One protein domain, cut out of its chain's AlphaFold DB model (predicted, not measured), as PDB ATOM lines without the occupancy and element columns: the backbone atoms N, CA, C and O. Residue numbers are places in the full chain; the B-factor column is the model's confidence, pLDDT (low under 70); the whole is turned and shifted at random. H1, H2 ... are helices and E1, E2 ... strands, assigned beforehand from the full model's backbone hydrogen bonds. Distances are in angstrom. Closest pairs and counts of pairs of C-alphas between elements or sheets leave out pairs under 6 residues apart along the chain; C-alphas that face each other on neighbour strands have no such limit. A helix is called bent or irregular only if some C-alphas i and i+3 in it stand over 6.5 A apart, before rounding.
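This is residues 35 to 186 of the 199 residues of an uncharacterized protein of Geminicoccus sp (UniProt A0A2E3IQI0). Two pairs of parallel strands, E1 with E2 and E3 with E4, stand side by side in the middle as a loosely split layer, with H1 and H3 over one face beside E1 and E2, and H4 and H5 over the other face. H6 packs on H5, while H2 and the long loop of residues 156 to 174 lie beyond the ends at which the strands finish. The printed part has 152 residues, with six named helices and four named strands in the order H1 E1 H2 H3 E2 H4 E3 H5 E4 H6; the class is mixed, helices and strands. The whole is compact, with a radius of gyration of the C-alphas of 15.9 A and spans of 49 by 38 by 25 A.

From the first printed residue, the chain soon enters H1, residues 39 to 47, and then E1, residues 55 to 60; their closest C-alphas, those of Thr 41 and Cys 58, are 7.6 A apart. H2, residues 66 to 70, touches no helix. H3, residues 75 to 91, touches H1 at a shallow tilt of 7 degrees, the same way, with the C-alphas of Thr 42 and Val 86 closest at 5.5 A. H2 and H3 are only just apart, 8.1 A at the closest. E2, residues 98 to 103, is the parallel neighbour of E1, at 17 degrees, with N 56 and O 98 at 2.8 A and N 102 and O 58 at 2.8 A, within hydrogen-bond range. E1, H2, H3 and E2 make a strand-helix-strand unit, two parallel neighbour strands with helices between them in the chain, and its crossover is right-handed. H3 and E2 are near each other, with 7 pairs of C-alphas within 10 A. H4, residues 106 to 118, comes closest to E1 at the C-alphas of Val 59 and Ser 106, 6.3 A. E3, residues 122 to 127, and E1 are near each other, with 8 pairs of C-alphas within 10 A. H5, residues 133 to 146, touches H4 at a shallow tilt of 6 degrees, the same way, with the C-alphas of His 118 and Leu 146 closest at 6.1 A. E4, residues 147 to 155, bends by 124 degrees at residue 150 and is the parallel neighbour of E3, at 18 degrees, with N 127 and O 154 at 2.8 A. E3, H5 and E4 make a second such unit, also right-handed. H6, residues 175 to 186, touches H5 at a shallow tilt of 34 degrees, only just short of steep, the same way; their closest C-alphas, those of Leu 137 and Ala 177, are 4.6 A apart. H1 and H4 are apart. Every O i to N i+4 pair is within hydrogen-bond range in H1, H2, H3, H5 and H6, and 7 of 9 are in H4.

H1 begins at C-alpha 39, (-22.511, 29.990, -16.209), and is 12.3 A long from first to last C-alpha. H3 is the longest helix, 24.1 A, and H5 measures 19.6 A, H6 15.7 A and H4 14.4 A. H4 is irregular, with C-alphas 115 and 118 7.3 A apart. H2 is 6.3 A long. E1 spans 16.5 A, E2 16.0 A, E3 13.0 A and E4 13.2 A. E4 begins at C-alpha 147, (-6.335, 15.401, -15.808). H6 ends at C-alpha 186, (-10.626, 2.841, -23.536).

The two C-alphas farthest apart, those of Thr 94 and Val 167, are 48.6 A apart. The printed part has no cut. The link from E4 to H6, 19 residues, is long. Mean pLDDT of the printed part is 95.7, and no printed residue is under 70.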
ATOM      1  N   CYS A  35     -16.037  28.986 -22.091       98.06
ATOM      2  CA  CYS A  35     -16.616  29.542 -20.869       98.06
ATOM      3  C   CYS A  35     -17.803  30.472 -21.144       98.06
ATOM      4  O   CYS A  35     -18.633  30.706 -20.263       98.06
ATOM      5  N   PHE A  36     -17.885  31.049 -22.347       97.94
ATOM      6  CA  PHE A  36     -18.960  31.949 -22.773       97.94
ATOM      7  C   PHE A  36     -19.241  33.064 -21.740       97.94
ATOM      8  O   PHE A  36     -18.358  33.873 -21.467       97.94
ATOM      9  N   GLU A  37     -20.449  33.125 -21.162       98.44
ATOM     10  CA  GLU A  37     -20.874  34.093 -20.128       98.44
ATOM     11  C   GLU A  37     -20.571  33.626 -18.687       98.44
ATOM     12  O   GLU A  37     -20.943  34.304 -17.725       98.44
ATOM     13  N   GLY A  38     -19.910  32.476 -18.525       98.00
ATOM     14  CA  GLY A  38     -19.383  31.971 -17.256       98.00
ATOM     15  C   GLY A  38     -20.389  31.206 -16.410       98.00
ATOM     16  O   GLY A  38     -20.236  31.147 -15.194       98.00
ATOM     17  N   ARG A  39     -21.455  30.648 -16.995       97.12
ATOM     18  CA  ARG A  39     -22.511  29.990 -16.209       97.12
ATOM     19  C   ARG A  39     -21.982  28.753 -15.473       97.12
ATOM     20  O   ARG A  39     -22.173  28.664 -14.260       97.12
ATOM     21  N   ALA A  40     -21.258  27.872 -16.161       97.06
ATOM     22  CA  ALA A  40     -20.602  26.727 -15.533       97.06
ATOM     23  C   ALA A  40     -19.522  27.185 -14.534       97.06
ATOM     24  O   ALA A  40     -19.526  26.744 -13.383       97.06
ATOM     25  N   THR A  41     -18.695  28.172 -14.901       98.25
ATOM     26  CA  THR A  41     -17.704  28.777 -13.995       98.25
ATOM     27  C   THR A  41     -18.323  29.295 -12.691       98.25
ATOM     28  O   THR A  41     -17.835  28.987 -11.606       98.25
ATOM     29  N   THR A  42     -19.407  30.078 -12.765       97.62
ATOM     30  CA  THR A  42     -20.088  30.601 -11.568       97.62
ATOM     31  C   THR A  42     -20.636  29.476 -10.701       97.62
ATOM     32  O   THR A  42     -20.516  29.547  -9.481       97.62
ATOM     33  N   HIS A  43     -21.139  28.397 -11.309       96.69
ATOM     34  CA  HIS A  43     -21.565  27.216 -10.570       96.69
ATOM     35  C   HIS A  43     -20.391  26.555  -9.829       96.69
ATOM     36  O   HIS A  43     -20.527  26.239  -8.647       96.69
ATOM     37  N   LEU A  44     -19.217  26.406 -10.459       97.00
ATOM     38  CA  LEU A  44     -18.014  25.903  -9.775       97.00
ATOM     39  C   LEU A  44     -17.619  26.806  -8.604       97.00
ATOM     40  O   LEU A  44     -17.381  26.309  -7.503       97.00
ATOM     41  N   VAL A  45     -17.605  28.127  -8.804       97.31
ATOM     42  CA  VAL A  45     -17.300  29.107  -7.746       97.31
ATOM     43  C   VAL A  45     -18.262  28.964  -6.564       97.31
ATOM     44  O   VAL A  45     -17.840  28.969  -5.408       97.31
ATOM     45  N   GLU A  46     -19.557  28.805  -6.823       95.38
ATOM     46  CA  GLU A  46     -20.580  28.700  -5.782       95.38
ATOM     47  C   GLU A  46     -20.566  27.358  -5.046       95.38
ATOM     48  O   GLU A  46     -20.821  27.323  -3.843       95.38
ATOM     49  N   LYS A  47     -20.298  26.252  -5.750       94.38
ATOM     50  CA  LYS A  47     -20.415  24.899  -5.186       94.38
ATOM     51  C   LYS A  47     -19.132  24.362  -4.576       94.38
ATOM     52  O   LYS A  47     -19.226  23.442  -3.769       94.38
ATOM     53  N   SER A  48     -17.974  24.941  -4.891       94.00
ATOM     54  CA  SER A  48     -16.682  24.519  -4.332       94.00
ATOM     55  C   SER A  48     -16.527  24.959  -2.877       94.00
ATOM     56  O   SER A  48     -15.873  25.953  -2.578       94.00
ATOM     57  N   VAL A  49     -17.236  24.291  -1.967       93.88
ATOM     58  CA  VAL A  49     -17.301  24.607  -0.523       93.88
ATOM     59  C   VAL A  49     -16.502  23.630   0.341       93.88
ATOM     60  O   VAL A  49     -16.488  23.751   1.561       93.88
ATOM     61  N   TRP A  50     -15.863  22.637  -0.278       94.50
ATOM     62  CA  TRP A  50     -15.110  21.582   0.407       94.50
ATOM     63  C   TRP A  50     -13.653  21.960   0.707       94.50
ATOM     64  O   TRP A  50     -13.036  21.308   1.546       94.50
ATOM     65  N   SER A  51     -13.099  22.980   0.044       91.75
ATOM     66  CA  SER A  51     -11.709  23.418   0.218       91.75
ATOM     67  C   SER A  51     -11.562  24.910  -0.083       91.75
ATOM     68  O   SER A  51     -12.166  25.414  -1.031       91.75
ATOM     69  N   ASP A  52     -10.742  25.611   0.702       90.88
ATOM     70  CA  ASP A  52     -10.377  27.019   0.486       90.88
ATOM     71  C   ASP A  52      -9.205  27.186  -0.501       90.88
ATOM     72  O   ASP A  52      -8.855  28.307  -0.868       90.88
ATOM     73  N   GLN A  53      -8.625  26.074  -0.966       92.62
ATOM     74  CA  GLN A  53      -7.535  26.040  -1.947       92.62
ATOM     75  C   GLN A  53      -8.028  25.861  -3.387       92.62
ATOM     76  O   GLN A  53      -7.220  25.654  -4.294       92.62
ATOM     77  N   CYS A  54      -9.342  25.920  -3.616       96.94
ATOM     78  CA  CYS A  54      -9.898  25.671  -4.937       96.94
ATOM     79  C   CYS A  54      -9.401  26.698  -5.973       96.94
ATOM     80  O   CYS A  54      -9.426  27.912  -5.750       96.94
ATOM     81  N   GLU A  55      -9.011  26.209  -7.145       98.00
ATOM     82  CA  GLU A  55      -8.542  26.989  -8.282       98.00
ATOM     83  C   GLU A  55      -9.264  26.546  -9.560       98.00
ATOM     84  O   GLU A  55      -9.344  25.361  -9.879       98.00
ATOM     85  N   ILE A  56      -9.782  27.514 -10.312       98.75
ATOM     86  CA  ILE A  56     -10.501  27.302 -11.568       98.75
ATOM     87  C   ILE A  56      -9.717  27.987 -12.687       98.75
ATOM     88  O   ILE A  56      -9.322  29.147 -12.563       98.75
ATOM     89  N   PHE A  57      -9.491  27.277 -13.784       98.88
ATOM     90  CA  PHE A  57      -8.872  27.792 -14.999       98.88
ATOM     91  C   PHE A  57      -9.931  27.874 -16.091       98.88
ATOM     92  O   PHE A  57     -10.589  26.883 -16.384       98.88
ATOM     93  N   CYS A  58     -10.083  29.048 -16.691       98.88
ATOM     94  CA  CYS A  58     -11.090  29.310 -17.714       98.88
ATOM     95  C   CYS A  58     -10.377  29.648 -19.018       98.88
ATOM     96  O   CYS A  58      -9.712  30.684 -19.098       98.88
ATOM     97  N   VAL A  59     -10.485  28.773 -20.012       98.88
ATOM     98  CA  VAL A  59      -9.851  28.900 -21.325       98.88
ATOM     99  C   VAL A  59     -10.921  29.196 -22.365       98.88
ATOM    100  O   VAL A  59     -11.747  28.344 -22.677       98.88
ATOM    101  N   ASP A  60     -10.891  30.395 -22.934       98.69
ATOM    102  CA  ASP A  60     -11.812  30.792 -24.000       98.69
ATOM    103  C   ASP A  60     -11.147  31.855 -24.886       98.69
ATOM    104  O   ASP A  60     -10.300  32.630 -24.440       98.69
ATOM    105  N   THR A  61     -11.511  31.903 -26.163       98.19
ATOM    106  CA  THR A  61     -11.079  32.973 -27.068       98.19
ATOM    107  C   THR A  61     -11.910  34.238 -26.874       98.19
ATOM    108  O   THR A  61     -11.401  35.342 -27.059       98.19
ATOM    109  N   TRP A  62     -13.184  34.080 -26.508       98.38
ATOM    110  CA  TRP A  62     -14.252  35.059 -26.687       98.38
ATOM    111  C   TRP A  62     -14.321  35.609 -28.125       98.38
ATOM    112  O   TRP A  62     -14.727  36.747 -28.337       98.38
ATOM    113  N   ASP A  63     -13.962  34.791 -29.121       96.81
ATOM    114  CA  ASP A  63     -14.129  35.095 -30.555       96.81
ATOM    115  C   ASP A  63     -15.350  34.383 -31.169       96.81
ATOM    116  O   ASP A  63     -15.755  34.681 -32.297       96.81
ATOM    117  N   GLY A  64     -15.960  33.461 -30.416       93.50
ATOM    118  CA  GLY A  64     -17.158  32.714 -30.799       93.50
ATOM    119  C   GLY A  64     -16.899  31.587 -31.805       93.50
ATOM    120  O   GLY A  64     -16.035  31.674 -32.687       93.50
ATOM    121  N   GLY A  65     -17.695  30.524 -31.684       91.81
ATOM    122  CA  GLY A  65     -17.745  29.434 -32.657       91.81
ATOM    123  C   GLY A  65     -18.432  29.833 -33.967       91.81
ATOM    124  O   GLY A  65     -18.827  30.987 -34.184       91.81
ATOM    125  N   LEU A  66     -18.556  28.873 -34.883       90.88
ATOM    126  CA  LEU A  66     -19.157  29.084 -36.204       90.88
ATOM    127  C   LEU A  66     -20.603  29.587 -36.089       90.88
ATOM    128  O   LEU A  66     -21.010  30.542 -36.745       90.88
ATOM    129  N   GLU A  67     -21.361  28.970 -35.201       90.75
ATOM    130  CA  GLU A  67     -22.754  29.250 -34.896       90.75
ATOM    131  C   GLU A  67     -22.984  30.645 -34.304       90.75
ATOM    132  O   GLU A  67     -23.967  31.315 -34.641       90.75
ATOM    133  N   ASN A  68     -22.049  31.112 -33.474       92.44
ATOM    134  CA  ASN A  68     -22.050  32.463 -32.923       92.44
ATOM    135  C   ASN A  68     -21.801  33.506 -34.020       92.44
ATOM    136  O   ASN A  68     -22.477  34.538 -34.068       92.44
ATOM    137  N   LYS A  69     -20.878  33.214 -34.946       92.62
ATOM    138  CA  LYS A  69     -20.573  34.074 -36.100       92.62
ATOM    139  C   LYS A  69     -21.750  34.161 -37.068       92.62
ATOM    140  O   LYS A  69     -22.105  35.264 -37.472       92.62
ATOM    141  N   ILE A  70     -22.400  33.033 -37.374       91.31
ATOM    142  CA  ILE A  70     -23.610  32.989 -38.216       91.31
ATOM    143  C   ILE A  70     -24.724  33.855 -37.614       91.31
ATOM    144  O   ILE A  70     -25.387  34.605 -38.328       91.31
ATOM    145  N   ARG A  71     -24.912  33.790 -36.291       93.25
ATOM    146  CA  ARG A  71     -25.931  34.571 -35.573       93.25
ATOM    147  C   ARG A  71     -25.531  36.023 -35.293       93.25
ATOM    148  O   ARG A  71     -26.353  36.774 -34.774       93.25
ATOM    149  N   GLY A  72     -24.300  36.430 -35.611       94.50
ATOM    150  CA  GLY A  72     -23.805  37.781 -35.339       94.50
ATOM    151  C   GLY A  72     -23.732  38.116 -33.844       94.50
ATOM    152  O   GLY A  72     -24.000  39.253 -33.453       94.50
ATOM    153  N   VAL A  73     -23.411  37.132 -32.998       95.94
ATOM    154  CA  VAL A  73     -23.298  37.328 -31.546       95.94
ATOM    155  C   VAL A  73     -22.143  38.284 -31.239       95.94
ATOM    156  O   VAL A  73     -21.024  38.118 -31.721       95.94
ATOM    157  N   ASN A  74     -22.401  39.295 -30.404       97.38
ATOM    158  CA  ASN A  74     -21.364  40.213 -29.939       97.38
ATOM    159  C   ASN A  74     -20.549  39.560 -28.814       97.38
ATOM    160  O   ASN A  74     -20.909  39.657 -27.639       97.38
ATOM    161  N   MET A  75     -19.445  38.914 -29.182       97.75
ATOM    162  CA  MET A  75     -18.619  38.172 -28.231       97.75
ATOM    163  C   MET A  75     -17.861  39.060 -27.234       97.75
ATOM    164  O   MET A  75     -17.601  38.626 -26.116       97.75
ATOM    165  N   SER A  76     -17.618  40.338 -27.547       97.94
ATOM    166  CA  SER A  76     -17.095  41.284 -26.551       97.94
ATOM    167  C   SER A  76     -18.088  41.496 -25.405       97.94
ATOM    168  O   SER A  76     -17.694  41.558 -24.247       97.94
ATOM    169  N   LYS A  77     -19.398  41.533 -25.697       98.38
ATOM    170  CA  LYS A  77     -20.434  41.594 -24.650       98.38
ATOM    171  C   LYS A  77     -20.569  40.293 -23.865       98.38
ATOM    172  O   LYS A  77     -20.904  40.340 -22.687       98.38
ATOM    173  N   VAL A  78     -20.312  39.153 -24.500       98.50
ATOM    174  CA  VAL A  78     -20.242  37.852 -23.818       98.50
ATOM    175  C   VAL A  78     -19.093  37.849 -22.807       98.50
ATOM    176  O   VAL A  78     -19.297  37.479 -21.654       98.50
ATOM    177  N   GLU A  79     -17.918  38.342 -23.201       98.69
ATOM    178  CA  GLU A  79     -16.755  38.465 -22.317       98.69
ATOM    179  C   GLU A  79     -17.003  39.418 -21.140       98.69
ATOM    180  O   GLU A  79     -16.697  39.075 -19.998       98.69
ATOM    181  N   GLU A  80     -17.605  40.585 -21.389       98.62
ATOM    182  CA  GLU A  80     -17.986  41.524 -20.322       98.62
ATOM    183  C   GLU A  80     -18.926  40.861 -19.295       98.62
ATOM    184  O   GLU A  80     -18.764  41.040 -18.085       98.62
ATOM    185  N   ARG A  81     -19.893  40.055 -19.759       98.62
ATOM    186  CA  ARG A  81     -20.809  39.313 -18.878       98.62
ATOM    187  C   ARG A  81     -20.095  38.225 -18.098       98.62
ATOM    188  O   ARG A  81     -20.373  38.092 -16.911       98.62
ATOM    189  N   PHE A  82     -19.171  37.489 -18.717       98.69
ATOM    190  CA  PHE A  82     -18.326  36.527 -18.006       98.69
ATOM    191  C   PHE A  82     -17.621  37.188 -16.824       98.69
ATOM    192  O   PHE A  82     -17.742  36.727 -15.689       98.69
ATOM    193  N   GLU A  83     -16.936  38.306 -17.071       98.62
ATOM    194  CA  GLU A  83     -16.196  39.024 -16.034       98.62
ATOM    195  C   GLU A  83     -17.117  39.512 -14.914       98.62
ATOM    196  O   GLU A  83     -16.817  39.318 -13.734       98.62
ATOM    197  N   HIS A  84     -18.267  40.093 -15.268       98.50
ATOM    198  CA  HIS A  84     -19.267  40.535 -14.297       98.50
ATOM    199  C   HIS A  84     -19.819  39.375 -13.460       98.50
ATOM    200  O   HIS A  84     -19.862  39.466 -12.230       98.50
ATOM    201  N   ASN A  85     -20.215  38.278 -14.108       98.62
ATOM    202  CA  ASN A  85     -20.835  37.126 -13.462       98.62
ATOM    203  C   ASN A  85     -19.861  36.432 -12.510       98.62
ATOM    204  O   ASN A  85     -20.191  36.220 -11.343       98.62
ATOM    205  N   VAL A  86     -18.638  36.154 -12.966       98.44
ATOM    206  CA  VAL A  86     -17.597  35.527 -12.142       98.44
ATOM    207  C   VAL A  86     -17.211  36.427 -10.970       98.44
ATOM    208  O   VAL A  86     -17.170  35.960  -9.831       98.44
ATOM    209  N   ALA A  87     -17.013  37.730 -11.199       98.12
ATOM    210  CA  ALA A  87     -16.696  38.661 -10.118       98.12
ATOM    211  C   ALA A  87     -17.829  38.752  -9.086       98.12
ATOM    212  O   ALA A  87     -17.575  38.887  -7.886       98.12
ATOM    213  N   LEU A  88     -19.086  38.688  -9.529       98.06
ATOM    214  CA  LEU A  88     -20.239  38.673  -8.637       98.06
ATOM    215  C   LEU A  88     -20.321  37.365  -7.834       98.06
ATOM    216  O   LEU A  88     -20.620  37.434  -6.643       98.06
ATOM    217  N   ALA A  89     -20.033  36.212  -8.445       97.25
ATOM    218  CA  ALA A  89     -19.993  34.917  -7.762       97.25
ATOM    219  C   ALA A  89     -18.895  34.890  -6.689       97.25
ATOM    220  O   ALA A  89     -19.151  34.537  -5.539       97.25
ATOM    221  N   GLN A  90     -17.691  35.369  -7.027       96.69
ATOM    222  CA  GLN A  90     -16.580  35.453  -6.079       96.69
ATOM    223  C   GLN A  90     -16.885  36.408  -4.918       96.69
ATOM    224  O   GLN A  90     -16.624  36.077  -3.770       96.69
ATOM    225  N   LYS A  91     -17.508  37.570  -5.172       96.19
ATOM    226  CA  LYS A  91     -17.885  38.530  -4.113       96.19
ATOM    227  C   LYS A  91     -18.924  38.000  -3.127       96.19
ATOM    228  O   LYS A  91     -19.040  38.544  -2.031       96.19
ATOM    229  N   GLN A  92     -19.712  36.999  -3.511       94.38
ATOM    230  CA  GLN A  92     -20.711  36.398  -2.627       94.38
ATOM    231  C   GLN A  92     -20.102  35.407  -1.627       94.38
ATOM    232  O   GLN A  92     -20.813  34.938  -0.739       94.38
ATOM    233  N   ARG A  93     -18.799  35.116  -1.737       91.50
ATOM    234  CA  ARG A  93     -18.088  34.167  -0.883       91.50
ATOM    235  C   ARG A  93     -16.802  34.762  -0.319       91.50
ATOM    236  O   ARG A  93     -16.061  35.456  -1.002       91.50
ATOM    237  N   THR A  94     -16.519  34.468   0.946       87.62
ATOM    238  CA  THR A  94     -15.262  34.875   1.602       87.62
ATOM    239  C   THR A  94     -14.093  33.958   1.252       87.62
ATOM    240  O   THR A  94     -12.944  34.373   1.328       87.62
ATOM    241  N   ASP A  95     -14.404  32.725   0.869       91.44
ATOM    242  CA  ASP A  95     -13.517  31.609   0.539       91.44
ATOM    243  C   ASP A  95     -13.668  31.212  -0.942       91.44
ATOM    244  O   ASP A  95     -13.600  30.040  -1.304       91.44
ATOM    245  N   ALA A  96     -13.974  32.187  -1.803       94.12
ATOM    246  CA  ALA A  96     -14.203  31.930  -3.216       94.12
ATOM    247  C   ALA A  96     -12.950  31.322  -3.876       94.12
ATOM    248  O   ALA A  96     -11.850  31.841  -3.653       94.12
ATOM    249  N   PRO A  97     -13.105  30.311  -4.752       96.50
ATOM    250  CA  PRO A  97     -11.996  29.793  -5.537       96.50
ATOM    251  C   PRO A  97     -11.272  30.897  -6.314       96.50
ATOM    252  O   PRO A  97     -11.885  31.848  -6.825       96.50
ATOM    253  N   LYS A  98      -9.957  30.739  -6.466       97.19
ATOM    254  CA  LYS A  98      -9.182  31.577  -7.379       97.19
ATOM    255  C   LYS A  98      -9.583  31.235  -8.814       97.19
ATOM    256  O   LYS A  98      -9.485  30.084  -9.221       97.19
ATOM    257  N   VAL A  99     -10.000  32.233  -9.592       98.44
ATOM    258  CA  VAL A  99     -10.364  32.052 -11.005       98.44
ATOM    259  C   VAL A  99      -9.283  32.664 -11.893       98.44
ATOM    260  O   VAL A  99      -9.011  33.862 -11.819       98.44
ATOM    261  N   ASN A 100      -8.663  31.840 -12.735       98.62
ATOM    262  CA  ASN A 100      -7.641  32.230 -13.699       98.62
ATOM    263  C   ASN A 100      -8.262  32.289 -15.095       98.62
ATOM    264  O   ASN A 100      -8.482  31.261 -15.735       98.62
ATOM    265  N   LYS A 101      -8.521  33.503 -15.581       98.69
ATOM    266  CA  LYS A 101      -8.972  33.737 -16.956       98.69
ATOM    267  C   LYS A 101      -7.787  33.655 -17.924       98.69
ATOM    268  O   LYS A 101      -6.861  34.462 -17.839       98.69
ATOM    269  N   LEU A 102      -7.836  32.717 -18.865       98.69
ATOM    270  CA  LEU A 102      -6.842  32.500 -19.914       98.69
ATOM    271  C   LEU A 102      -7.488  32.739 -21.281       98.69
ATOM    272  O   LEU A 102      -8.154  31.867 -21.835       98.69
ATOM    273  N   LYS A 103      -7.290  33.942 -21.830       98.62
ATOM    274  CA  LYS A 103      -7.852  34.309 -23.131       98.62
ATOM    275  C   LYS A 103      -6.983  33.804 -24.281       98.62
ATOM    276  O   LYS A 103      -5.838  34.236 -24.413       98.62
ATOM    277  N   GLY A 104      -7.522  32.923 -25.117       98.44
ATOM    278  CA  GLY A 104      -6.833  32.383 -26.288       98.44
ATOM    279  C   GLY A 104      -7.375  31.034 -26.748       98.44
ATOM    280  O   GLY A 104      -8.348  30.512 -26.212       98.44
ATOM    281  N   LEU A 105      -6.734  30.470 -27.770       98.44
ATOM    282  CA  LEU A 105      -7.108  29.173 -28.332       98.44
ATOM    283  C   LEU A 105      -6.701  28.041 -27.383       98.44
ATOM    284  O   LEU A 105      -5.561  28.000 -26.909       98.44
ATOM    285  N   SER A 106      -7.598  27.084 -27.152       98.38
ATOM    286  CA  SER A 106      -7.354  25.935 -26.273       98.38
ATOM    287  C   SER A 106      -6.143  25.110 -26.719       98.38
ATOM    288  O   SER A 106      -5.253  24.840 -25.913       98.38
ATOM    289  N   HIS A 107      -5.995  24.849 -28.020       97.75
ATOM    290  CA  HIS A 107      -4.834  24.139 -28.575       97.75
ATOM    291  C   HIS A 107      -3.489  24.876 -28.400       97.75
ATOM    292  O   HIS A 107      -2.440  24.299 -28.674       97.75
ATOM    293  N   GLN A 108      -3.491  26.141 -27.965       98.50
ATOM    294  CA  GLN A 108      -2.282  26.890 -27.600       98.50
ATOM    295  C   GLN A 108      -2.102  26.968 -26.080       98.50
ATOM    296  O   GLN A 108      -0.982  26.863 -25.579       98.50
ATOM    297  N   LEU A 109      -3.200  27.145 -25.342       98.75
ATOM    298  CA  LEU A 109      -3.178  27.348 -23.896       98.75
ATOM    299  C   LEU A 109      -3.057  26.042 -23.105       98.75
ATOM    300  O   LEU A 109      -2.313  26.005 -22.130       98.75
ATOM    301  N   LEU A 110      -3.701  24.953 -23.529       98.75
ATOM    302  CA  LEU A 110      -3.585  23.662 -22.845       98.75
ATOM    303  C   LEU A 110      -2.160  23.075 -22.917       98.75
ATOM    304  O   LEU A 110      -1.658  22.633 -21.882       98.75
ATOM    305  N   PRO A 111      -1.429  23.131 -24.054       98.75
ATOM    306  CA  PRO A 111      -0.020  22.733 -24.078       98.75
ATOM    307  C   PRO A 111       0.870  23.633 -23.222       98.75
ATOM    308  O   PRO A 111       1.859  23.169 -22.660       98.75
ATOM    309  N   ARG A 112       0.518  24.917 -23.091       98.69
ATOM    310  CA  ARG A 112       1.220  25.823 -22.182       98.69
ATOM    311  C   ARG A 112       1.012  25.421 -20.723       98.69
ATOM    312  O   ARG A 112       1.989  25.369 -19.995       98.69
ATOM    313  N   LEU A 113      -0.206  25.054 -20.323       98.75
ATOM    314  CA  LEU A 113      -0.462  24.511 -18.982       98.75
ATOM    315  C   LEU A 113       0.373  23.249 -18.715       98.75
ATOM    316  O   LEU A 113       0.947  23.122 -17.635       98.75
ATOM    317  N   LEU A 114       0.501  22.346 -19.697       98.50
ATOM    318  CA  LEU A 114       1.395  21.186 -19.587       98.50
ATOM    319  C   LEU A 114       2.851  21.621 -19.349       98.50
ATOM    320  O   LEU A 114       3.489  21.140 -18.416       98.50
ATOM    321  N   ALA A 115       3.355  22.565 -20.149       98.50
ATOM    322  CA  ALA A 115       4.712  23.097 -20.013       98.50
ATOM    323  C   ALA A 115       4.947  23.830 -18.677       98.50
ATOM    324  O   ALA A 115       6.046  23.765 -18.129       98.50
ATOM    325  N   ASP A 116       3.908  24.466 -18.133       98.12
ATOM    326  CA  ASP A 116       3.918  25.156 -16.841       98.12
ATOM    327  C   ASP A 116       3.781  24.176 -15.649       98.12
ATOM    328  O   ASP A 116       3.684  24.598 -14.497       98.12
ATOM    329  N   GLY A 117       3.800  22.860 -15.897       98.12
ATOM    330  CA  GLY A 117       3.821  21.825 -14.859       98.12
ATOM    331  C   GLY A 117       2.441  21.392 -14.363       98.12
ATOM    332  O   GLY A 117       2.333  20.820 -13.280       98.12
ATOM    333  N   HIS A 118       1.380  21.645 -15.134       98.50
ATOM    334  CA  HIS A 118       0.020  21.226 -14.786       98.50
ATOM    335  C   HIS A 118      -0.356  19.820 -15.297       98.50
ATOM    336  O   HIS A 118      -1.520  19.427 -15.174       98.50
ATOM    337  N   GLU A 119       0.585  19.055 -15.857       98.56
ATOM    338  CA  GLU A 119       0.358  17.656 -16.241       98.56
ATOM    339  C   GLU A 119      -0.160  16.827 -15.052       98.56
ATOM    340  O   GLU A 119       0.353  16.940 -13.936       98.56
ATOM    341  N   ASN A 120      -1.188  16.000 -15.286       98.44
ATOM    342  CA  ASN A 120      -1.788  15.104 -14.293       98.44
ATOM    343  C   ASN A 120      -2.138  15.808 -12.958       98.44
ATOM    344  O   ASN A 120      -1.914  15.256 -11.878       98.44
ATOM    345  N   SER A 121      -2.668  17.036 -13.018       98.44
ATOM    346  CA  SER A 121      -2.915  17.872 -11.829       98.44
ATOM    347  C   SER A 121      -4.357  18.342 -11.644       98.44
ATOM    348  O   SER A 121      -4.697  18.784 -10.551       98.44
ATOM    349  N   PHE A 122      -5.203  18.265 -12.673       98.75
ATOM    350  CA  PHE A 122      -6.594  18.718 -12.597       98.75
ATOM    351  C   PHE A 122      -7.529  17.608 -12.111       98.75
ATOM    352  O   PHE A 122      -7.505  16.496 -12.636       98.75
ATOM    353  N   ASP A 123      -8.380  17.926 -11.137       98.50
ATOM    354  CA  ASP A 123      -9.365  17.009 -10.557       98.50
ATOM    355  C   ASP A 123     -10.616  16.878 -11.423       98.50
ATOM    356  O   ASP A 123     -11.227  15.810 -11.496       98.50
ATOM    357  N   PHE A 124     -10.996  17.980 -12.069       98.50
ATOM    358  CA  PHE A 124     -12.172  18.067 -12.917       98.50
ATOM    359  C   PHE A 124     -11.889  18.965 -14.121       98.50
ATOM    360  O   PHE A 124     -11.352  20.062 -13.972       98.50
ATOM    361  N   ILE A 125     -12.243  18.502 -15.316       98.75
ATOM    362  CA  ILE A 125     -12.111  19.265 -16.557       98.75
ATOM    363  C   ILE A 125     -13.446  19.237 -17.293       98.75
ATOM    364  O   ILE A 125     -14.025  18.166 -17.454       98.75
ATOM    365  N   TYR A 126     -13.917  20.390 -17.758       98.25
ATOM    366  CA  TYR A 126     -15.102  20.517 -18.596       98.25
ATOM    367  C   TYR A 126     -14.740  21.031 -19.987       98.25
ATOM    368  O   TYR A 126     -14.123  22.090 -20.115       98.25
ATOM    369  N   VAL A 127     -15.115  20.266 -21.012       98.25
ATOM    370  CA  VAL A 127     -14.862  20.575 -22.419       98.25
ATOM    371  C   VAL A 127     -16.167  20.972 -23.101       98.25
ATOM    372  O   VAL A 127     -16.987  20.104 -23.385       98.25
ATOM    373  N   ASP A 128     -16.319  22.268 -23.376       96.31
ATOM    374  CA  ASP A 128     -17.510  22.922 -23.949       96.31
ATOM    375  C   ASP A 128     -17.112  23.992 -25.002       96.31
ATOM    376  O   ASP A 128     -17.682  25.072 -25.146       96.31
ATOM    377  N   GLY A 129     -16.007  23.743 -25.712       92.75
ATOM    378  CA  GLY A 129     -15.449  24.658 -26.708       92.75
ATOM    379  C   GLY A 129     -15.779  24.249 -28.145       92.75
ATOM    380  O   GLY A 129     -15.735  23.068 -28.483       92.75
ATOM    381  N   SER A 130     -15.994  25.241 -29.023       90.62
ATOM    382  CA  SER A 130     -16.113  25.147 -30.499       90.62
ATOM    383  C   SER A 130     -17.290  24.336 -31.068       90.62
ATOM    384  O   SER A 130     -17.931  24.785 -32.014       90.62
ATOM    385  N   HIS A 131     -17.557  23.145 -30.539       92.88
ATOM    386  CA  HIS A 131     -18.422  22.093 -31.090       92.88
ATOM    387  C   HIS A 131     -17.928  21.428 -32.385       92.88
ATOM    388  O   HIS A 131     -18.502  20.424 -32.821       92.88
ATOM    389  N   GLN A 132     -16.839  21.912 -32.989       94.25
ATOM    390  CA  GLN A 132     -16.221  21.248 -34.133       94.25
ATOM    391  C   GLN A 132     -15.353  20.070 -33.672       94.25
ATOM    392  O   GLN A 132     -14.476  20.212 -32.823       94.25
ATOM    393  N   SER A 133     -15.552  18.896 -34.275       95.44
ATOM    394  CA  SER A 133     -14.829  17.663 -33.937       95.44
ATOM    395  C   SER A 133     -13.300  17.812 -33.894       95.44
ATOM    396  O   SER A 133     -12.698  17.276 -32.968       95.44
ATOM    397  N   PRO A 134     -12.623  18.490 -34.845       96.38
ATOM    398  CA  PRO A 134     -11.169  18.638 -34.776       96.38
ATOM    399  C   PRO A 134     -10.698  19.358 -33.507       96.38
ATOM    400  O   PRO A 134      -9.724  18.925 -32.892       96.38
ATOM    401  N   ASP A 135     -11.416  20.403 -33.094       97.25
ATOM    402  CA  ASP A 135     -11.087  21.185 -31.903       97.25
ATOM    403  C   ASP A 135     -11.372  20.368 -30.636       97.25
ATOM    404  O   ASP A 135     -10.484  20.193 -29.801       97.25
ATOM    405  N   VAL A 136     -12.560  19.750 -30.557       98.06
ATOM    406  CA  VAL A 136     -12.957  18.882 -29.435       98.06
ATOM    407  C   VAL A 136     -11.993  17.702 -29.271       98.06
ATOM    408  O   VAL A 136     -11.700  17.294 -28.151       98.06
ATOM    409  N   LEU A 137     -11.460  17.142 -30.364       98.56
ATOM    410  CA  LEU A 137     -10.513  16.027 -30.293       98.56
ATOM    411  C   LEU A 137      -9.180  16.455 -29.673       98.56
ATOM    412  O   LEU A 137      -8.614  15.715 -28.865       98.56
ATOM    413  N   ILE A 138      -8.673  17.633 -30.046       98.38
ATOM    414  CA  ILE A 138      -7.446  18.183 -29.463       98.38
ATOM    415  C   ILE A 138      -7.672  18.480 -27.978       98.38
ATOM    416  O   ILE A 138      -6.854  18.072 -27.149       98.38
ATOM    417  N   ASP A 139      -8.801  19.103 -27.637       98.62
ATOM    418  CA  ASP A 139      -9.156  19.415 -26.253       98.62
ATOM    419  C   ASP A 139      -9.323  18.148 -25.414       98.62
ATOM    420  O   ASP A 139      -8.812  18.094 -24.299       98.62
ATOM    421  N   ALA A 140      -9.923  17.086 -25.959       98.62
ATOM    422  CA  ALA A 140     -10.041  15.791 -25.290       98.62
ATOM    423  C   ALA A 140      -8.669  15.188 -24.951       98.62
ATOM    424  O   ALA A 140      -8.425  14.771 -23.816       98.62
ATOM    425  N   VAL A 141      -7.749  15.161 -25.923       98.69
ATOM    426  CA  VAL A 141      -6.408  14.588 -25.737       98.69
ATOM    427  C   VAL A 141      -5.589  15.406 -24.740       98.69
ATOM    428  O   VAL A 141      -4.959  14.831 -23.854       98.69
ATOM    429  N   LEU A 142      -5.598  16.735 -24.853       98.75
ATOM    430  CA  LEU A 142      -4.832  17.603 -23.957       98.75
ATOM    431  C   LEU A 142      -5.423  17.626 -22.546       98.75
ATOM    432  O   LEU A 142      -4.673  17.560 -21.573       98.75
ATOM    433  N   SER A 143      -6.753  17.624 -22.426       98.75
ATOM    434  CA  SER A 143      -7.442  17.482 -21.142       98.75
ATOM    435  C   SER A 143      -7.083  16.165 -20.467       98.75
ATOM    436  O   SER A 143      -6.813  16.154 -19.274       98.75
ATOM    437  N   PHE A 144      -6.985  15.060 -21.212       98.75
ATOM    438  CA  PHE A 144      -6.550  13.781 -20.648       98.75
ATOM    439  C   PHE A 144      -5.134  13.827 -20.059       98.75
ATOM    440  O   PHE A 144      -4.902  13.236 -19.011       98.75
ATOM    441  N   LEU A 145      -4.199  14.544 -20.690       98.62
ATOM    442  CA  LEU A 145      -2.841  14.719 -20.153       98.62
ATOM    443  C   LEU A 145      -2.813  15.631 -18.915       98.62
ATOM    444  O   LEU A 145      -2.010  15.434 -18.006       98.62
ATOM    445  N   LEU A 146      -3.685  16.636 -18.869       98.88
ATOM    446  CA  LEU A 146      -3.811  17.566 -17.744       98.88
ATOM    447  C   LEU A 146      -4.565  16.953 -16.552       98.88
ATOM    448  O   LEU A 146      -4.300  17.309 -15.400       98.88
ATOM    449  N   CYS A 147      -5.497  16.037 -16.814       98.81
ATOM    450  CA  CYS A 147      -6.335  15.401 -15.808       98.81
ATOM    451  C   CYS A 147      -5.515  14.438 -14.954       98.81
ATOM    452  O   CYS A 147      -4.755  13.614 -15.466       98.81
ATOM    453  N   LYS A 148      -5.672  14.532 -13.634       98.38
ATOM    454  CA  LYS A 148      -5.027  13.591 -12.727       98.38
ATOM    455  C   LYS A 148      -5.620  12.190 -12.889       98.38
ATOM    456  O   LYS A 148      -6.794  12.022 -13.217       98.38
ATOM    457  N   THR A 149      -4.858  11.161 -12.531       98.06
ATOM    458  CA  THR A 149      -5.411   9.807 -12.370       98.06
ATOM    459  C   THR A 149      -6.543   9.815 -11.336       98.06
ATOM    460  O   THR A 149      -6.352  10.243 -10.198       98.06
ATOM    461  N   GLY A 150      -7.723   9.335 -11.738       97.19
ATOM    462  CA  GLY A 150      -8.942   9.375 -10.922       97.19
ATOM    463  C   GLY A 150      -9.695  10.711 -10.958       97.19
ATOM    464  O   GLY A 150     -10.710  10.836 -10.279       97.19
ATOM    465  N   GLY A 151      -9.217  11.696 -11.724       98.06
ATOM    466  CA  GLY A 151      -9.977  12.897 -12.059       98.06
ATOM    467  C   GLY A 151     -11.078  12.613 -13.082       98.06
ATOM    468  O   GLY A 151     -11.157  11.526 -13.661       98.06
ATOM    469  N   VAL A 152     -11.944  13.600 -13.295       98.06
ATOM    470  CA  VAL A 152     -13.104  13.486 -14.188       98.06
ATOM    471  C   VAL A 152     -13.000  14.493 -15.329       98.06
ATOM    472  O   VAL A 152     -12.686  15.659 -15.109       98.06
ATOM    473  N   ILE A 153     -13.311  14.044 -16.545       98.12
ATOM    474  CA  ILE A 153     -13.453  14.906 -17.722       98.12
ATOM    475  C   ILE A 153     -14.910  14.833 -18.174       98.12
ATOM    476  O   ILE A 153     -15.399  13.758 -18.526       98.12
ATOM    477  N   GLY A 154     -15.606  15.965 -18.127       96.12
ATOM    478  CA  GLY A 154     -16.929  16.145 -18.705       96.12
ATOM    479  C   GLY A 154     -16.809  16.719 -20.110       96.12
ATOM    480  O   GLY A 154     -16.082  17.686 -20.317       96.12
ATOM    481  N   PHE A 155     -17.528  16.132 -21.059       95.38
ATOM    482  CA  PHE A 155     -17.693  16.690 -22.395       95.38
ATOM    483  C   PHE A 155     -19.116  17.192 -22.521       95.38
ATOM    484  O   PHE A 155     -20.046  16.394 -22.350       95.38
ATOM    485  N   ASP A 156     -19.272  18.475 -22.814       92.88
ATOM    486  CA  ASP A 156     -20.570  18.983 -23.204       92.88
ATOM    487  C   ASP A 156     -20.912  18.512 -24.618       92.88
ATOM    488  O   ASP A 156     -20.088  18.051 -25.418       92.88
ATOM    489  N   ASP A 157     -22.189  18.607 -24.902       90.69
ATOM    490  CA  ASP A 157     -22.725  18.610 -26.230       90.69
ATOM    491  C   ASP A 157     -22.506  17.339 -27.083       90.69
ATOM    492  O   ASP A 157     -22.526  17.352 -28.318       90.69
ATOM    493  N   TYR A 158     -22.409  16.177 -26.426       91.88
ATOM    494  CA  TYR A 158     -22.116  14.886 -27.066       91.88
ATOM    495  C   TYR A 158     -22.977  14.550 -28.298       91.88
ATOM    496  O   TYR A 158     -22.476  13.935 -29.237       91.88
ATOM    497  N   SER A 159     -24.266  14.905 -28.319       89.25
ATOM    498  CA  SER A 159     -25.166  14.631 -29.461       89.25
ATOM    499  C   SER A 159     -25.528  15.884 -30.270       89.25
ATOM    500  O   SER A 159     -26.459  15.837 -31.079       89.25
ATOM    501  N   TRP A 160     -24.809  16.991 -30.045       89.62
ATOM    502  CA  TRP A 160     -25.237  18.319 -30.471       89.62
ATOM    503  C   TRP A 160     -25.129  18.475 -31.976       89.62
ATOM    504  O   TRP A 160     -24.254  17.894 -32.623       89.62
ATOM    505  N   PHE A 161     -26.013  19.302 -32.516       88.44
ATOM    506  CA  PHE A 161     -25.925  19.802 -33.873       88.44
ATOM    507  C   PHE A 161     -26.648  21.144 -33.962       88.44
ATOM    508  O   PHE A 161     -27.822  21.221 -33.593       88.44
ATOM    509  N   ASP A 162     -25.996  22.168 -34.512       87.75
ATOM    510  CA  ASP A 162     -26.658  23.450 -34.738       87.75
ATOM    511  C   ASP A 162     -27.579  23.417 -35.971       87.75
ATOM    512  O   ASP A 162     -27.098  23.210 -37.090       87.75
ATOM    513  N   PRO A 163     -28.882  23.724 -35.835       85.50
ATOM    514  CA  PRO A 163     -29.784  23.863 -36.979       85.50
ATOM    515  C   PRO A 163     -29.417  24.994 -37.953       85.50
ATOM    516  O   PRO A 163     -29.934  25.024 -39.067       85.50
ATOM    517  N   ALA A 164     -28.577  25.948 -37.543       80.94
ATOM    518  CA  ALA A 164     -28.077  27.027 -38.388       80.94
ATOM    519  C   ALA A 164     -27.021  26.553 -39.396       80.94
ATOM    520  O   ALA A 164     -26.698  27.293 -40.326       80.94
ATOM    521  N   TYR A 165     -26.473  25.346 -39.238       82.06
ATOM    522  CA  TYR A 165     -25.590  24.761 -40.238       82.06
ATOM    523  C   TYR A 165     -26.409  24.261 -41.434       82.06
ATOM    524  O   TYR A 165     -27.339  23.472 -41.285       82.06
ATOM    525  N   GLU A 166     -26.033  24.685 -42.645       77.00
ATOM    526  CA  GLU A 166     -26.723  24.291 -43.885       77.00
ATOM    527  C   GLU A 166     -26.680  22.775 -44.134       77.00
ATOM    528  O   GLU A 166     -27.579  22.211 -44.760       77.00
ATOM    529  N   VAL A 167     -25.633  22.106 -43.639       79.12
ATOM    530  CA  VAL A 167     -25.409  20.669 -43.797       79.12
ATOM    531  C   VAL A 167     -25.097  20.045 -42.445       79.12
ATOM    532  O   VAL A 167     -24.247  20.534 -41.697       79.12
ATOM    533  N   LYS A 168     -25.743  18.905 -42.165       80.19
ATOM    534  CA  LYS A 168     -25.373  18.049 -41.039       80.19
ATOM    535  C   LYS A 168     -24.072  17.317 -41.333       80.19
ATOM    536  O   LYS A 168     -24.082  16.217 -41.880       80.19
ATOM    537  N   ASP A 169     -22.969  17.958 -40.968       86.44
ATOM    538  CA  ASP A 169     -21.630  17.394 -41.058       86.44
ATOM    539  C   ASP A 169     -21.178  16.867 -39.694       86.44
ATOM    540  O   ASP A 169     -21.269  17.553 -38.672       86.44
ATOM    541  N   ILE A 170     -20.667  15.638 -39.688       87.12
ATOM    542  CA  ILE A 170     -20.133  14.988 -38.497       87.12
ATOM    543  C   ILE A 170     -18.946  15.759 -37.907       87.12
ATOM    544  O   ILE A 170     -18.724  15.680 -36.701       87.12
ATOM    545  N   VAL A 171     -18.217  16.542 -38.716       91.44
ATOM    546  CA  VAL A 171     -17.113  17.366 -38.203       91.44
ATOM    547  C   VAL A 171     -17.575  18.634 -37.480       91.44
ATOM    548  O   VAL A 171     -16.779  19.228 -36.762       91.44
ATOM    549  N   ASN A 172     -18.847  19.020 -37.609       90.81
ATOM    550  CA  ASN A 172     -19.457  20.146 -36.887       90.81
ATOM    551  C   ASN A 172     -20.253  19.681 -35.655       90.81
ATOM    552  O   ASN A 172     -21.189  20.350 -35.227       90.81
ATOM    553  N   CYS A 173     -19.931  18.495 -35.138       92.25
ATOM    554  CA  CYS A 173     -20.524  17.932 -33.930       92.25
ATOM    555  C   CYS A 173     -19.403  17.407 -33.009       92.25
ATOM    556  O   CYS A 173     -18.431  16.848 -33.527       92.25
ATOM    557  N   PRO A 174     -19.544  17.444 -31.670       94.94
ATOM    558  CA  PRO A 174     -18.557  16.863 -30.746       94.94
ATOM    559  C   PRO A 174     -18.450  15.332 -30.809       94.94
ATOM    560  O   PRO A 174     -17.397  14.756 -30.527       94.94
ATOM    561  N   LYS A 175     -19.538  14.652 -31.201       94.81
ATOM    562  CA  LYS A 175     -19.690  13.190 -31.111       94.81
ATOM    563  C   LYS A 175     -18.505  12.391 -31.651       94.81
ATOM    564  O   LYS A 175     -18.034  11.474 -30.984       94.81
ATOM    565  N   LEU A 176     -18.042  12.704 -32.863       96.19
ATOM    566  CA  LEU A 176     -16.976  11.941 -33.521       96.19
ATOM    567  C   LEU A 176     -15.651  12.051 -32.765       96.19
ATOM    568  O   LEU A 176     -14.941  11.053 -32.630       96.19
ATOM    569  N   ALA A 177     -15.332  13.235 -32.246       97.50
ATOM    570  CA  ALA A 177     -14.150  13.454 -31.429       97.50
ATOM    571  C   ALA A 177     -14.208  12.659 -30.122       97.50
ATOM    572  O   ALA A 177     -13.269  11.926 -29.807       97.50
ATOM    573  N   ILE A 178     -15.334  12.748 -29.408       97.00
ATOM    574  CA  ILE A 178     -15.542  12.072 -28.123       97.00
ATOM    575  C   ILE A 178     -15.511  10.549 -28.310       97.00
ATOM    576  O   ILE A 178     -14.805   9.853 -27.579       97.00
ATOM    577  N   ASP A 179     -16.192  10.024 -29.334       97.12
ATOM    578  CA  ASP A 179     -16.159   8.596 -29.664       97.12
ATOM    579  C   ASP A 179     -14.730   8.139 -29.995       97.12
ATOM    580  O   ASP A 179     -14.284   7.092 -29.520       97.12
ATOM    581  N   SER A 180     -13.980   8.922 -30.775       98.12
ATOM    582  CA  SER A 180     -12.592   8.599 -31.127       98.12
ATOM    583  C   SER A 180     -11.690   8.571 -29.893       98.12
ATOM    584  O   SER A 180     -10.950   7.606 -29.690       98.12
ATOM    585  N   PHE A 181     -11.786   9.593 -29.039       98.31
ATOM    586  CA  PHE A 181     -11.040   9.684 -27.788       98.31
ATOM    587  C   PHE A 181     -11.330   8.488 -26.872       98.31
ATOM    588  O   PHE A 181     -10.400   7.786 -26.469       98.31
ATOM    589  N   ILE A 182     -12.608   8.190 -26.610       97.19
ATOM    590  CA  ILE A 182     -13.010   7.078 -25.737       97.19
ATOM    591  C   ILE A 182     -12.462   5.746 -26.254       97.19
ATOM    592  O   ILE A 182     -11.950   4.953 -25.470       97.19
ATOM    593  N   ASN A 183     -12.526   5.496 -27.564       98.00
ATOM    594  CA  ASN A 183     -12.028   4.244 -28.139       98.00
ATOM    595  C   ASN A 183     -10.499   4.119 -28.043       98.00
ATOM    596  O   ASN A 183      -9.988   3.042 -27.729       98.00
ATOM    597  N   VAL A 184      -9.760   5.208 -28.272       98.38
ATOM    598  CA  VAL A 184      -8.290   5.217 -28.181       98.38
ATOM    599  C   VAL A 184      -7.819   5.042 -26.735       98.38
ATOM    600  O   VAL A 184      -6.876   4.292 -26.474       98.38
ATOM    601  N   TYR A 185      -8.490   5.694 -25.784       97.88
ATOM    602  CA  TYR A 185      -8.128   5.680 -24.366       97.88
ATOM    603  C   TYR A 185      -8.894   4.640 -23.545       97.88
ATOM    604  O   TYR A 185      -8.717   4.594 -22.332       97.88
ATOM    605  N   PHE A 186      -9.668   3.753 -24.179       97.38
ATOM    606  CA  PHE A 186     -10.626   2.841 -23.536       97.38
ATOM    607  C   PHE A 186     -10.080   2.077 -22.320       97.38
ATOM    608  O   PHE A 186     -10.785   1.868 -21.344       97.38
TER     609      PHE A 186